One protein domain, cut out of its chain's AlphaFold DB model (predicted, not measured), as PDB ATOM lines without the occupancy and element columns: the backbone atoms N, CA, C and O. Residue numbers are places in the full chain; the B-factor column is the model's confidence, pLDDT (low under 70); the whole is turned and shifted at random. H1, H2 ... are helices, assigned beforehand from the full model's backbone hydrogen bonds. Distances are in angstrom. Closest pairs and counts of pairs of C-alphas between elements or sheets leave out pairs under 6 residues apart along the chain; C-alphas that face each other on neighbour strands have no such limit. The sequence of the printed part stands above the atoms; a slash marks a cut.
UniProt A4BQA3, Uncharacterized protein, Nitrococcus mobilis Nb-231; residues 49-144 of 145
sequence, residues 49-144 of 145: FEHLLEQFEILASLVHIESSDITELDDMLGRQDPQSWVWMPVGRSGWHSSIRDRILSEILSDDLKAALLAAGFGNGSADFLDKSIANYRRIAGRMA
ATOM      1  N   PHE A  49     322.902 304.576 377.477       85.44
ATOM      2  CA  PHE A  49     321.601 304.158 378.028       85.44
ATOM      3  C   PHE A  49     321.193 304.981 379.255       85.44
ATOM      4  O   PHE A  49     320.034 305.342 379.427       85.44
ATOM      5  N   GLU A  50     322.187 305.337 380.058       88.38
ATOM      6  CA  GLU A  50     322.100 306.285 381.154       88.38
ATOM      7  C   GLU A  50     321.334 307.577 380.807       88.38
ATOM      8  O   GLU A  50     320.404 307.951 381.519       88.38
ATOM      9  N   HIS A  51     321.668 308.229 379.692       89.06
ATOM     10  CA  HIS A  51     321.001 309.452 379.246       89.06
ATOM     11  C   HIS A  51     319.531 309.209 378.905       89.06
ATOM     12  O   HIS A  51     318.669 309.995 379.285       89.06
ATOM     13  N   LEU A  52     319.236 308.113 378.198       88.88
ATOM     14  CA  LEU A  52     317.867 307.752 377.825       88.88
ATOM     15  C   LEU A  52     317.011 307.480 379.063       88.88
ATOM     16  O   LEU A  52     315.873 307.942 379.146       88.88
ATOM     17  N   LEU A  53     317.569 306.753 380.033       90.69
ATOM     18  CA  LEU A  53     316.894 306.429 381.281       90.69
ATOM     19  C   LEU A  53     316.557 307.694 382.070       90.69
ATOM     20  O   LEU A  53     315.417 307.880 382.488       90.69
ATOM     21  N   GLU A  54     317.538 308.574 382.244       92.69
ATOM     22  CA  GLU A  54     317.367 309.815 382.995       92.69
ATOM     23  C   GLU A  54     316.442 310.805 382.292       92.69
ATOM     24  O   GLU A  54     315.663 311.491 382.955       92.69
ATOM     25  N   GLN A  55     316.467 310.845 380.958       92.69
ATOM     26  CA  GLN A  55     315.540 311.654 380.174       92.69
ATOM     27  C   GLN A  55     314.109 311.151 380.344       92.69
ATOM     28  O   GLN A  55     313.205 311.950 380.588       92.69
ATOM     29  N   PHE A  56     313.902 309.833 380.285       91.44
ATOM     30  CA  PHE A  56     312.609 309.231 380.587       91.44
ATOM     31  C   PHE A  56     312.151 309.562 382.015       91.44
ATOM     32  O   PHE A  56     310.999 309.946 382.209       91.44
ATOM     33  N   GLU A  57     313.037 309.452 383.011       93.31
ATOM     34  CA  GLU A  57     312.721 309.813 384.397       93.31
ATOM     35  C   GLU A  57     312.321 311.294 384.509       93.31
ATOM     36  O   GLU A  57     311.325 311.607 385.149       93.31
ATOM     37  N   ILE A  58     313.017 312.223 383.855       94.44
ATOM     38  CA  ILE A  58     312.625 313.642 383.878       94.44
ATOM     39  C   ILE A  58     311.240 313.830 383.247       94.44
ATOM     40  O   ILE A  58     310.361 314.409 383.879       94.44
ATOM     41  N   LEU A  59     311.006 313.292 382.046       94.25
ATOM     42  CA  LEU A  59     309.723 313.433 381.351       94.25
ATOM     43  C   LEU A  59     308.560 312.847 382.157       94.25
ATOM     44  O   LEU A  59     307.520 313.484 382.291       94.25
ATOM     45  N   ALA A  60     308.735 311.666 382.746       92.62
ATOM     46  CA  ALA A  60     307.694 311.050 383.559       92.62
ATOM     47  C   ALA A  60     307.432 311.826 384.868       92.62
ATOM     48  O   ALA A  60     306.297 311.856 385.341       92.62
ATOM     49  N   SER A  61     308.444 312.508 385.417       93.94
ATOM     50  CA  SER A  61     308.271 313.426 386.555       93.94
ATOM     51  C   SER A  61     307.420 314.641 386.171       93.94
ATOM     52  O   SER A  61     306.557 315.058 386.944       93.94
ATOM     53  N   LEU A  62     307.637 315.183 384.963       94.19
ATOM     54  CA  LEU A  62     306.859 316.302 384.421       94.19
ATOM     55  C   LEU A  62     305.393 315.914 384.194       94.19
ATOM     56  O   LEU A  62     304.512 316.655 384.603       94.19
ATOM     57  N   VAL A  63     305.125 314.726 383.643       93.94
ATOM     58  CA  VAL A  63     303.744 314.230 383.489       93.94
ATOM     59  C   VAL A  63     303.075 314.022 384.848       93.94
ATOM     60  O   VAL A  63     301.908 314.348 385.029       93.94
ATOM     61  N   HIS A  64     303.795 313.495 385.840       93.19
ATOM     62  CA  HIS A  64     303.209 313.261 387.159       93.19
ATOM     63  C   HIS A  64     302.709 314.558 387.815       93.19
ATOM     64  O   HIS A  64     301.623 314.582 388.401       93.19
ATOM     65  N   ILE A  65     303.492 315.637 387.735       94.62
ATOM     66  CA  ILE A  65     303.139 316.901 388.391       94.62
ATOM     67  C   ILE A  65     301.987 317.644 387.714       94.62
ATOM     68  O   ILE A  65     301.386 318.512 388.333       94.62
ATOM     69  N   GLU A  66     301.598 317.260 386.497       93.94
ATOM     70  CA  GLU A  66     300.402 317.797 385.828       93.94
ATOM     71  C   GLU A  66     299.101 317.499 386.587       93.94
ATOM     72  O   GLU A  66     298.093 318.160 386.346       93.94
ATOM     73  N   SER A  67     299.124 316.544 387.526       92.38
ATOM     74  CA  SER A  67     298.020 316.284 388.461       92.38
ATOM     75  C   SER A  67     297.890 317.320 389.588       92.38
ATOM     76  O   SER A  67     296.886 317.319 390.300       92.38
ATOM     77  N   SER A  68     298.896 318.180 389.772       92.75
ATOM     78  CA  SER A  68     298.921 319.243 390.784       92.75
ATOM     79  C   SER A  68     298.348 320.554 390.236       92.75
ATOM     80  O   SER A  68     298.330 320.783 389.026       92.75
ATOM     81  N   ASP A  69     297.901 321.441 391.127       92.31
ATOM     82  CA  ASP A  69     297.435 322.774 390.736       92.31
ATOM     83  C   ASP A  69     298.629 323.716 390.493       92.31
ATOM     84  O   ASP A  69     299.623 323.708 391.223       92.31
ATOM     85  N   ILE A  70     298.519 324.576 389.479       93.88
ATOM     86  CA  ILE A  70     299.495 325.634 389.218       93.88
ATOM     87  C   ILE A  70     299.610 326.606 390.400       93.88
ATOM     88  O   ILE A  70     300.697 327.115 390.659       93.88
ATOM     89  N   THR A  71     298.522 326.825 391.145       95.31
ATOM     90  CA  THR A  71     298.542 327.682 392.341       95.31
ATOM     91  C   THR A  71     299.412 327.089 393.450       95.31
ATOM     92  O   THR A  71     300.154 327.814 394.107       95.31
ATOM     93  N   GLU A  72     299.410 325.763 393.602       95.62
ATOM     94  CA  GLU A  72     300.269 325.056 394.555       95.62
ATOM     95  C   GLU A  72     301.748 325.161 394.154       95.62
ATOM     96  O   GLU A  72     302.617 325.406 394.996       95.62
ATOM     97  N   LEU A  73     302.034 325.030 392.852       95.50
ATOM     98  CA  LEU A  73     303.368 325.265 392.299       95.50
ATOM     99  C   LEU A  73     303.843 326.692 392.584       95.50
ATOM    100  O   LEU A  73     304.969 326.868 393.052       95.50
ATOM    101  N   ASP A  74     303.001 327.697 392.346       96.44
ATOM    102  CA  ASP A  74     303.316 329.101 392.622       96.44
ATOM    103  C   ASP A  74     303.589 329.353 394.105       96.44
ATOM    104  O   ASP A  74     304.604 329.961 394.456       96.44
ATOM    105  N   ASP A  75     302.743 328.820 394.984       96.62
ATOM    106  CA  ASP A  75     302.896 328.949 396.429       96.62
ATOM    107  C   ASP A  75     304.194 328.308 396.931       96.62
ATOM    108  O   ASP A  75     304.896 328.887 397.766       96.62
ATOM    109  N   MET A  76     304.541 327.112 396.441       96.19
ATOM    110  CA  MET A  76     305.788 326.447 396.826       96.19
ATOM    111  C   MET A  76     307.006 327.173 396.256       96.19
ATOM    112  O   MET A  76     307.969 327.419 396.988       96.19
ATOM    113  N   LEU A  77     306.973 327.560 394.977       95.44
ATOM    114  CA  LEU A  77     308.081 328.236 394.301       95.44
ATOM    115  C   LEU A  77     308.294 329.676 394.797       95.44
ATOM    116  O   LEU A  77     309.430 330.150 394.801       95.44
ATOM    117  N   GLY A  78     307.259 330.347 395.299       95.12
ATOM    118  CA  GLY A  78     307.362 331.676 395.907       95.12
ATOM    119  C   GLY A  78     308.076 331.695 397.265       95.12
ATOM    120  O   GLY A  78     308.569 332.739 397.696       95.12
ATOM    121  N   ARG A  79     308.180 330.549 397.950       95.31
ATOM    122  CA  ARG A  79     308.888 330.446 399.237       95.31
ATOM    123  C   ARG A  79     310.401 330.519 399.039       95.31
ATOM    124  O   ARG A  79     310.949 329.931 398.109       95.31
ATOM    125  N   GLN A  80     311.078 331.192 399.972       91.44
ATOM    126  CA  GLN A  80     312.546 331.244 400.026       91.44
ATOM    127  C   GLN A  80     313.181 329.934 400.507       91.44
ATOM    128  O   GLN A  80     314.380 329.734 400.335       91.44
ATOM    129  N   ASP A  81     312.392 329.054 401.123       91.19
ATOM    130  CA  ASP A  81     312.869 327.764 401.596       91.19
ATOM    131  C   ASP A  81     313.150 326.822 400.405       91.19
ATOM    132  O   ASP A  81     312.215 326.450 399.687       91.19
ATOM    133  N   PRO A  82     314.406 326.382 400.193       84.75
ATOM    134  CA  PRO A  82     314.740 325.431 399.135       84.75
ATOM    135  C   PRO A  82     314.103 324.052 399.356       84.75
ATOM    136  O   PRO A  82     314.100 323.239 398.433       84.75
ATOM    137  N   GLN A  83     313.570 323.781 400.557       86.94
ATOM    138  CA  GLN A  83     312.808 322.572 400.862       86.94
ATOM    139  C   GLN A  83     311.321 322.646 400.470       86.94
ATOM    140  O   GLN A  83     310.582 321.682 400.668       86.94
ATOM    141  N   SER A  84     310.877 323.771 399.899       94.00
ATOM    142  CA  SER A  84     309.507 323.953 399.420       94.00
ATOM    143  C   SER A  84     309.375 323.561 397.946       94.00
ATOM    144  O   SER A  84     309.878 324.253 397.056       94.00
ATOM    145  N   TRP A  85     308.679 322.454 397.697       95.50
ATOM    146  CA  TRP A  85     308.324 321.941 396.372       95.50
ATOM    147  C   TRP A  85     307.000 321.174 396.455       95.50
ATOM    148  O   TRP A  85     306.639 320.643 397.506       95.50
ATOM    149  N   VAL A  86     306.319 321.059 395.323       96.12
ATOM    150  CA  VAL A  86     305.225 320.107 395.121       96.12
ATOM    151  C   VAL A  86     305.831 318.735 394.849       96.12
ATOM    152  O   VAL A  86     306.801 318.612 394.099       96.12
ATOM    153  N   TRP A  87     305.331 317.693 395.506       93.06
ATOM    154  CA  TRP A  87     305.925 316.365 395.385       93.06
ATOM    155  C   TRP A  87     305.769 315.803 393.963       93.06
ATOM    156  O   TRP A  87     304.689 315.816 393.380       93.06
ATOM    157  N   MET A  88     306.859 315.264 393.423       92.62
ATOM    158  CA  MET A  88     306.878 314.466 392.198       92.62
ATOM    159  C   MET A  88     307.901 313.333 392.364       92.62
ATOM    160  O   MET A  88     308.867 313.488 393.124       92.62
ATOM    161  N   PRO A  89     307.719 312.195 391.676       90.81
ATOM    162  CA  PRO A  89     308.747 311.173 391.613       90.81
ATOM    163  C   PRO A  89     310.021 311.745 391.002       90.81
ATOM    164  O   PRO A  89     309.961 312.443 390.002       90.81
ATOM    165  N   VAL A  90     311.178 311.408 391.570       90.19
ATOM    166  CA  VAL A  90     312.482 311.713 390.973       90.19
ATOM    167  C   VAL A  90     313.372 310.484 391.100       90.19
ATOM    168  O   VAL A  90     313.423 309.828 392.147       90.19
ATOM    169  N   GLY A  91     314.038 310.139 390.003       90.19
ATOM    170  CA  GLY A  91     314.905 308.976 389.910       90.19
ATOM    171  C   GLY A  91     316.384 309.311 390.069       90.19
ATOM    172  O   GLY A  91     316.780 310.152 390.883       90.19
ATOM    173  N   ARG A  92     317.218 308.599 389.312       91.44
ATOM    174  CA  ARG A  92     318.676 308.757 389.300       91.44
ATOM    175  C   ARG A  92     319.089 310.163 388.872       91.44
ATOM    176  O   ARG A  92     319.970 310.763 389.492       91.44
ATOM    177  N   SER A  93     318.353 310.724 387.919       92.25
ATOM    178  CA  SER A  93     318.475 312.108 387.457       92.25
ATOM    179  C   SER A  93     318.277 313.164 388.555       92.25
ATOM    180  O   SER A  93     318.600 314.333 388.354       92.25
ATOM    181  N   GLY A  94     317.783 312.801 389.745       91.44
ATOM    182  CA  GLY A  94     317.724 313.708 390.891       91.44
ATOM    183  C   GLY A  94     319.096 314.033 391.476       91.44
ATOM    184  O   GLY A  94     319.381 315.187 391.784       91.44
ATOM    185  N   TRP A  95     319.961 313.027 391.616       91.38
ATOM    186  CA  TRP A  95     321.285 313.183 392.230       91.38
ATOM    187  C   TRP A  95     322.431 313.218 391.215       91.38
ATOM    188  O   TRP A  95     323.519 313.678 391.560       91.38
ATOM    189  N   HIS A  96     322.202 312.776 389.976       92.25
ATOM    190  CA  HIS A  96     323.196 312.820 388.909       92.25
ATOM    191  C   HIS A  96     323.166 314.164 388.159       92.25
ATOM    192  O   HIS A  96     322.551 314.315 387.106       92.25
ATOM    193  N   SER A  97     323.806 315.183 388.740       90.88
ATOM    194  CA  SER A  97     323.682 316.575 388.283       90.88
ATOM    195  C   SER A  97     324.174 316.828 386.857       90.88
ATOM    196  O   SER A  97     323.509 317.547 386.120       90.88
ATOM    197  N   SER A  98     325.292 316.229 386.442       90.31
ATOM    198  CA  SER A  98     325.890 316.459 385.118       90.31
ATOM    199  C   SER A  98     324.956 316.073 383.968       90.31
ATOM    200  O   SER A  98     324.795 316.846 383.022       90.31
ATOM    201  N   ILE A  99     324.323 314.900 384.045       90.94
ATOM    202  CA  ILE A  99     323.392 314.426 383.015       90.94
ATOM    203  C   ILE A  99     322.059 315.153 383.111       90.94
ATOM    204  O   ILE A  99     321.560 315.633 382.093       90.94
ATOM    205  N   ARG A 100     321.525 315.327 384.325       93.88
ATOM    206  CA  ARG A 100     320.311 316.113 384.555       93.88
ATOM    207  C   ARG A 100     320.407 317.502 383.935       93.88
ATOM    208  O   ARG A 100     319.495 317.912 383.228       93.88
ATOM    209  N   ASP A 101     321.480 318.239 384.210       93.12
ATOM    210  CA  ASP A 101     321.606 319.627 383.765       93.12
ATOM    211  C   ASP A 101     321.717 319.708 382.237       93.12
ATOM    212  O   ASP A 101     321.129 320.607 381.631       93.12
ATOM    213  N   ARG A 102     322.364 318.718 381.603       92.69
ATOM    214  CA  ARG A 102     322.374 318.570 380.143       92.69
ATOM    215  C   ARG A 102     320.970 318.329 379.590       92.69
ATOM    216  O   ARG A 102     320.530 319.085 378.730       92.69
ATOM    217  N   ILE A 103     320.245 317.346 380.125       93.12
ATOM    218  CA  ILE A 103     318.882 317.012 379.680       93.12
ATOM    219  C   ILE A 103     317.934 318.198 379.879       93.12
ATOM    220  O   ILE A 103     317.157 318.522 378.989       93.12
ATOM    221  N   LEU A 104     317.991 318.877 381.028       93.69
ATOM    222  CA  LEU A 104     317.143 320.041 381.288       93.69
ATOM    223  C   LEU A 104     317.473 321.206 380.349       93.69
ATOM    224  O   LEU A 104     316.563 321.925 379.950       93.69
ATOM    225  N   SER A 105     318.745 321.397 379.986       91.75
ATOM    226  CA  SER A 105     319.129 322.386 378.973       91.75
ATOM    227  C   SER A 105     318.603 322.019 377.584       91.75
ATOM    228  O   SER A 105     318.185 322.910 376.853       91.75
ATOM    229  N   GLU A 106     318.613 320.735 377.220       89.44
ATOM    230  CA  GLU A 106     318.032 320.245 375.964       89.44
ATOM    231  C   GLU A 106     316.509 320.454 375.954       89.44
ATOM    232  O   GLU A 106     315.976 321.012 374.999       89.44
ATOM    233  N   ILE A 107     315.810 320.084 377.034       86.50
ATOM    234  CA  ILE A 107     314.355 320.266 377.205       86.50
ATOM    235  C   ILE A 107     313.949 321.739 377.122       86.50
ATOM    236  O   ILE A 107     312.908 322.052 376.551       86.50
ATOM    237  N   LEU A 108     314.760 322.636 377.686       84.50
ATOM    238  CA  LEU A 108     314.515 324.079 377.664       84.50
ATOM    239  C   LEU A 108     314.956 324.763 376.365       84.50
ATOM    240  O   LEU A 108     314.777 325.973 376.250       84.50
ATOM    241  N   SER A 109     315.519 324.032 375.400       91.69
ATOM    242  CA  SER A 109     315.705 324.583 374.056       91.69
ATOM    243  C   SER A 109     314.348 324.907 373.426       91.69
ATOM    244  O   SER A 109     313.372 324.188 373.649       91.69
ATOM    245  N   ASP A 110     314.287 325.978 372.632       86.94
ATOM    246  CA  ASP A 110     313.031 326.447 372.032       86.94
ATOM    247  C   ASP A 110     312.337 325.342 371.216       86.94
ATOM    248  O   ASP A 110     311.130 325.136 371.348       86.94
ATOM    249  N   ASP A 111     313.114 324.569 370.450       91.31
ATOM    250  CA  ASP A 111     312.605 323.486 369.605       91.31
ATOM    251  C   ASP A 111     311.981 322.350 370.430       91.31
ATOM    252  O   ASP A 111     310.856 321.920 370.158       91.31
ATOM    253  N   LEU A 112     312.686 321.859 371.458       90.31
ATOM    254  CA  LEU A 112     312.193 320.729 372.247       90.31
ATOM    255  C   LEU A 112     311.064 321.153 373.189       90.31
ATOM    256  O   LEU A 112     310.094 320.411 373.343       90.31
ATOM    257  N   LYS A 113     311.128 322.360 373.758       93.19
ATOM    258  CA  LYS A 113     310.038 322.919 374.565       93.19
ATOM    259  C   LYS A 113     308.757 323.049 373.742       93.19
ATOM    260  O   LYS A 113     307.693 322.642 374.209       93.19
ATOM    261  N   ALA A 114     308.851 323.550 372.509       93.50
ATOM    262  CA  ALA A 114     307.710 323.622 371.598       93.50
ATOM    263  C   ALA A 114     307.154 322.228 371.266       93.50
ATOM    264  O   ALA A 114     305.938 322.035 371.292       93.50
ATOM    265  N   ALA A 115     308.024 321.245 371.014       94.50
ATOM    266  CA  ALA A 115     307.609 319.867 370.757       94.50
ATOM    267  C   ALA A 115     306.897 319.227 371.962       94.50
ATOM    268  O   ALA A 115     305.883 318.557 371.785       94.50
ATOM    269  N   LEU A 116     307.381 319.464 373.185       93.81
ATOM    270  CA  LEU A 116     306.749 318.971 374.411       93.81
ATOM    271  C   LEU A 116     305.367 319.594 374.624       93.81
ATOM    272  O   LEU A 116     304.406 318.869 374.872       93.81
ATOM    273  N   LEU A 117     305.241 320.915 374.460       95.00
ATOM    274  CA  LEU A 117     303.951 321.605 374.549       95.00
ATOM    275  C   LEU A 117     302.964 321.094 373.490       95.00
ATOM    276  O   LEU A 117     301.809 320.823 373.807       95.00
ATOM    277  N   ALA A 118     303.424 320.896 372.251       95.62
ATOM    278  CA  ALA A 118     302.611 320.323 371.179       95.62
ATOM    279  C   ALA A 118     302.185 318.871 371.465       95.62
ATOM    280  O   ALA A 118     301.109 318.452 371.042       95.62
ATOM    281  N   ALA A 119     303.005 318.115 372.200       94.38
ATOM    282  CA  ALA A 119     302.692 316.764 372.657       94.38
ATOM    283  C   ALA A 119     301.771 316.725 373.895       94.38
ATOM    284  O   ALA A 119     301.372 315.639 374.312       94.38
ATOM    285  N   GLY A 120     301.413 317.882 374.466       93.88
ATOM    286  CA  GLY A 120     300.480 318.007 375.589       93.88
ATOM    287  C   GLY A 120     301.128 318.175 376.965       93.88
ATOM    288  O   GLY A 120     300.398 318.315 377.942       93.88
ATOM    289  N   PHE A 121     302.462 318.216 377.055       94.31
ATOM    290  CA  PHE A 121     303.146 318.431 378.331       94.31
ATOM    291  C   PHE A 121     302.818 319.804 378.931       94.31
ATOM    292  O   PHE A 121     302.550 320.781 378.223       94.31
ATOM    293  N   GLY A 122     302.881 319.884 380.257       92.44
ATOM    294  CA  GLY A 122     302.596 321.086 381.031       92.44
ATOM    295  C   GLY A 122     301.137 321.526 380.938       92.44
ATOM    296  O   GLY A 122     300.861 322.722 381.024       92.44
ATOM    297  N   ASN A 123     300.207 320.597 380.687       92.50
ATOM    298  CA  ASN A 123     298.796 320.901 380.426       92.50
ATOM    299  C   ASN A 123     298.608 321.952 379.304       92.50
ATOM    300  O   ASN A 123     297.688 322.771 379.342       92.50
ATOM    301  N   GLY A 124     299.519 321.977 378.319       90.62
ATOM    302  CA  GLY A 124     299.536 322.958 377.225       90.62
ATOM    303  C   GLY A 124     299.969 324.379 377.622       90.62
ATOM    304  O   GLY A 124     299.918 325.285 376.791       90.62
ATOM    305  N   SER A 125     300.408 324.598 378.866       94.12
ATOM    306  CA  SER A 125     300.878 325.890 379.372       94.12
ATOM    307  C   SER A 125     302.402 325.918 379.481       94.12
ATOM    308  O   SER A 125     303.008 325.182 380.261       94.12
ATOM    309  N   ALA A 126     303.033 326.829 378.735       93.75
ATOM    310  CA  ALA A 126     304.477 327.059 378.824       93.75
ATOM    311  C   ALA A 126     304.914 327.469 380.240       93.75
ATOM    312  O   ALA A 126     305.954 327.013 380.710       93.75
ATOM    313  N   ASP A 127     304.095 328.270 380.925       95.19
ATOM    314  CA  ASP A 127     304.333 328.703 382.305       95.19
ATOM    315  C   ASP A 127     304.276 327.522 383.286       95.19
ATOM    316  O   ASP A 127     305.156 327.364 384.130       95.19
ATOM    317  N   PHE A 128     303.299 326.624 383.121       96.12
ATOM    318  CA  PHE A 128     303.213 325.412 383.939       96.12
ATOM    319  C   PHE A 128     304.426 324.503 383.718       96.12
ATOM    320  O   PHE A 128     304.988 323.977 384.680       96.12
ATOM    321  N   LEU A 129     304.862 324.333 382.467       95.38
ATOM    322  CA  LEU A 129     306.048 323.542 382.140       95.38
ATOM    323  C   LEU A 129     307.319 324.140 382.770       95.38
ATOM    324  O   LEU A 129     308.099 323.411 383.385       95.38
ATOM    325  N   ASP A 130     307.502 325.460 382.691       95.19
ATOM    326  CA  ASP A 130     308.638 326.150 383.312       95.19
ATOM    327  C   ASP A 130     308.639 325.993 384.839       95.19
ATOM    328  O   ASP A 130     309.672 325.667 385.437       95.19
ATOM    329  N   LYS A 131     307.471 326.142 385.477       96.06
ATOM    330  CA  LYS A 131     307.293 325.919 386.919       96.06
ATOM    331  C   LYS A 131     307.536 324.464 387.309       96.06
ATOM    332  O   LYS A 131     308.194 324.204 388.312       96.06
ATOM    333  N   SER A 132     307.098 323.515 386.489       96.12
ATOM    334  CA  SER A 132     307.338 322.083 386.700       96.12
ATOM    335  C   SER A 132     308.833 321.756 386.679       96.12
ATOM    336  O   SER A 132     309.331 321.053 387.561       96.12
ATOM    337  N   ILE A 133     309.582 322.332 385.733       95.56
ATOM    338  CA  ILE A 133     311.043 322.193 385.653       95.56
ATOM    339  C   ILE A 133     311.730 322.876 386.846       95.56
ATOM    340  O   ILE A 133     312.681 322.328 387.415       95.56
ATOM    341  N   ALA A 134     311.262 324.054 387.265       95.25
ATOM    342  CA  ALA A 134     311.776 324.732 388.454       95.25
ATOM    343  C   ALA A 134     311.546 323.904 389.732       95.25
ATOM    344  O   ALA A 134     312.455 323.761 390.553       95.25
ATOM    345  N   ASN A 135     310.365 323.299 389.866       96.25
ATOM    346  CA  ASN A 135     310.023 322.406 390.964       96.25
ATOM    347  C   ASN A 135     310.910 321.151 390.970       96.25
ATOM    348  O   ASN A 135     311.500 320.815 391.998       96.25
ATOM    349  N   TYR A 136     311.095 320.520 389.803       95.50
ATOM    350  CA  TYR A 136     312.006 319.387 389.626       95.50
ATOM    351  C   TYR A 136     313.430 319.724 390.102       95.50
ATOM    352  O   TYR A 136     314.039 318.969 390.864       95.50
ATOM    353  N   ARG A 137     313.958 320.897 389.716       94.56
ATOM    354  CA  ARG A 137     315.293 321.365 390.135       94.56
ATOM    355  C   ARG A 137     315.424 321.503 391.654       94.56
ATOM    356  O   ARG A 137     316.479 321.154 392.184       94.56
ATOM    357  N   ARG A 138     314.386 321.965 392.365       93.94
ATOM    358  CA  ARG A 138     314.409 322.052 393.840       93.94
ATOM    359  C   ARG A 138     314.522 320.680 394.495       93.94
ATOM    360  O   ARG A 138     315.377 320.489 395.359       93.94
ATOM    361  N   ILE A 139     313.727 319.712 394.038       93.44
ATOM    362  CA  ILE A 139     313.779 318.336 394.555       93.44
ATOM    363  C   ILE A 139     315.153 317.717 394.283       93.44
ATOM    364  O   ILE A 139     315.789 317.182 395.192       93.44
ATOM    365  N   ALA A 140     315.649 317.846 393.051       92.06
ATOM    366  CA  ALA A 140     316.962 317.346 392.657       92.06
ATOM    367  C   ALA A 140     318.100 317.978 393.488       92.06
ATOM    368  O   ALA A 140     319.041 317.292 393.889       92.06
ATOM    369  N   GLY A 141     317.983 319.262 393.842       89.12
ATOM    370  CA  GLY A 141     318.923 319.960 394.723       89.12
ATOM    371  C   GLY A 141     319.075 319.320 396.108       89.12
ATOM    372  O   GLY A 141     320.170 319.321 396.662       89.12
ATOM    373  N   ARG A 142     318.020 318.694 396.650       86.88
ATOM    374  CA  ARG A 142     318.091 317.924 397.908       86.88
ATOM    375  C   ARG A 142     318.766 316.562 397.736       86.88
ATOM    376  O   ARG A 142     319.284 315.993 398.696       86.88
ATOM    377  N   MET A 143     318.702 315.998 396.534       85.44
ATOM    378  CA  MET A 143     319.202 314.655 396.252       85.44
ATOM    379  C   MET A 143     320.685 314.632 395.886       85.44
ATOM    380  O   MET A 143     321.284 313.561 395.986       85.44
ATOM    381  N   ALA A 144     321.281 315.769 395.518       76.50
ATOM    382  CA  ALA A 144     322.714 315.892 395.257       76.50
ATOM    383  C   ALA A 144     323.575 315.349 396.424       76.50
ATOM    384  O   ALA A 144     323.104 315.197 397.558       76.50
TER     385      ALA A 144
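What this domain is: This is residues 49 to 144 of the 145 residues of an uncharacterized protein of Nitrococcus mobilis Nb-231 (UniProt A4BQA3). Two nearly parallel helices, H3 and H6, run side by side in opposite directions, a little apart, and H1 crosses over both of them on one side like a slanting bar. H2 packs on H6 on the side away from H3, H4 and the short H5 lie at the end where H6 begins, and the long link of residues 79 to 96 swings across H6 on the same side as H1. The printed part has 96 residues with six named helices, H1 to H6 in order along the chain, and no named strand; the class is all helix. The whole is compact and rounded, with a radius of gyration of the C-alphas of 12.5 A and spans of 35 by 31 by 20 A.

Where its parts are: Find C-alpha 49 at (321.601, 304.158, 378.028); from there H1, residues 49 to 65, runs 24.7 A to C-alpha 65 at (303.139, 316.901, 388.391). Next comes H2, residues 70 to 78, 12.0 A long. After residues 79 to 96 you reach H3, residues 97 to 107, 14.9 A, then H4, residues 110 to 118, 12.1 A, and H5, residues 121 to 124, 5.9 A. The longest, H6, residues 126 to 143, runs 26.0 A to C-alpha 143 at (319.202, 314.655, 396.252).

How they stand to each other: Begin with H1, whose residues 51 to 55 touch H3 at a steep tilt of 65 degrees, the same way; the closest C-alphas, of Gln 55 and Ile 103, are 6.3 A apart. Its residues 61 to 65 touch residues 129 to 136 of H6 at a steep tilt of 62 degrees, opposite ways, with the C-alphas of Leu 62 and Ser 132 closest at 6.2 A. Residues 62 to 63 touch H5, closest at the C-alphas of Val 63 and Phe 121, 6.7 A. H2 touches residues 128 to 135 of H6 at a steep tilt of 49 degrees, the same way; the C-alphas of Ile 70 and Phe 128 are closest at 6.5 A. H3 and H6 are close but not clearly touching, at a shallow tilt of 4 degrees, opposite ways, with the C-alphas of Leu 104 and Ile 133 closest at 7.8 A. H5 and H6 touch only at the corner, closest at the C-alphas of Gly 122 and Leu 129, 4.4 A. H4 and H5 only just touch, and only at the corner, with 3 pairs of C-alphas within 8 A; the closest are those of Leu 117 and Gly 124, 5.3 A. Among the pairs that are apart are H1 and H4, and H2 and H4. In H1, H2, H3, H4 and H6 every O i to N i+4 pair is within hydrogen-bond range; H5 is too short for such a pair.

The domain as a whole: Look to Phe 49 and Asp 75 for the two C-alphas farthest apart, 36.1 A. The printed part has no cut; the link from H2 to H3 is long and the others are tight. The mean pLDDT of the printed part is 92.5, and no printed residue is under 70.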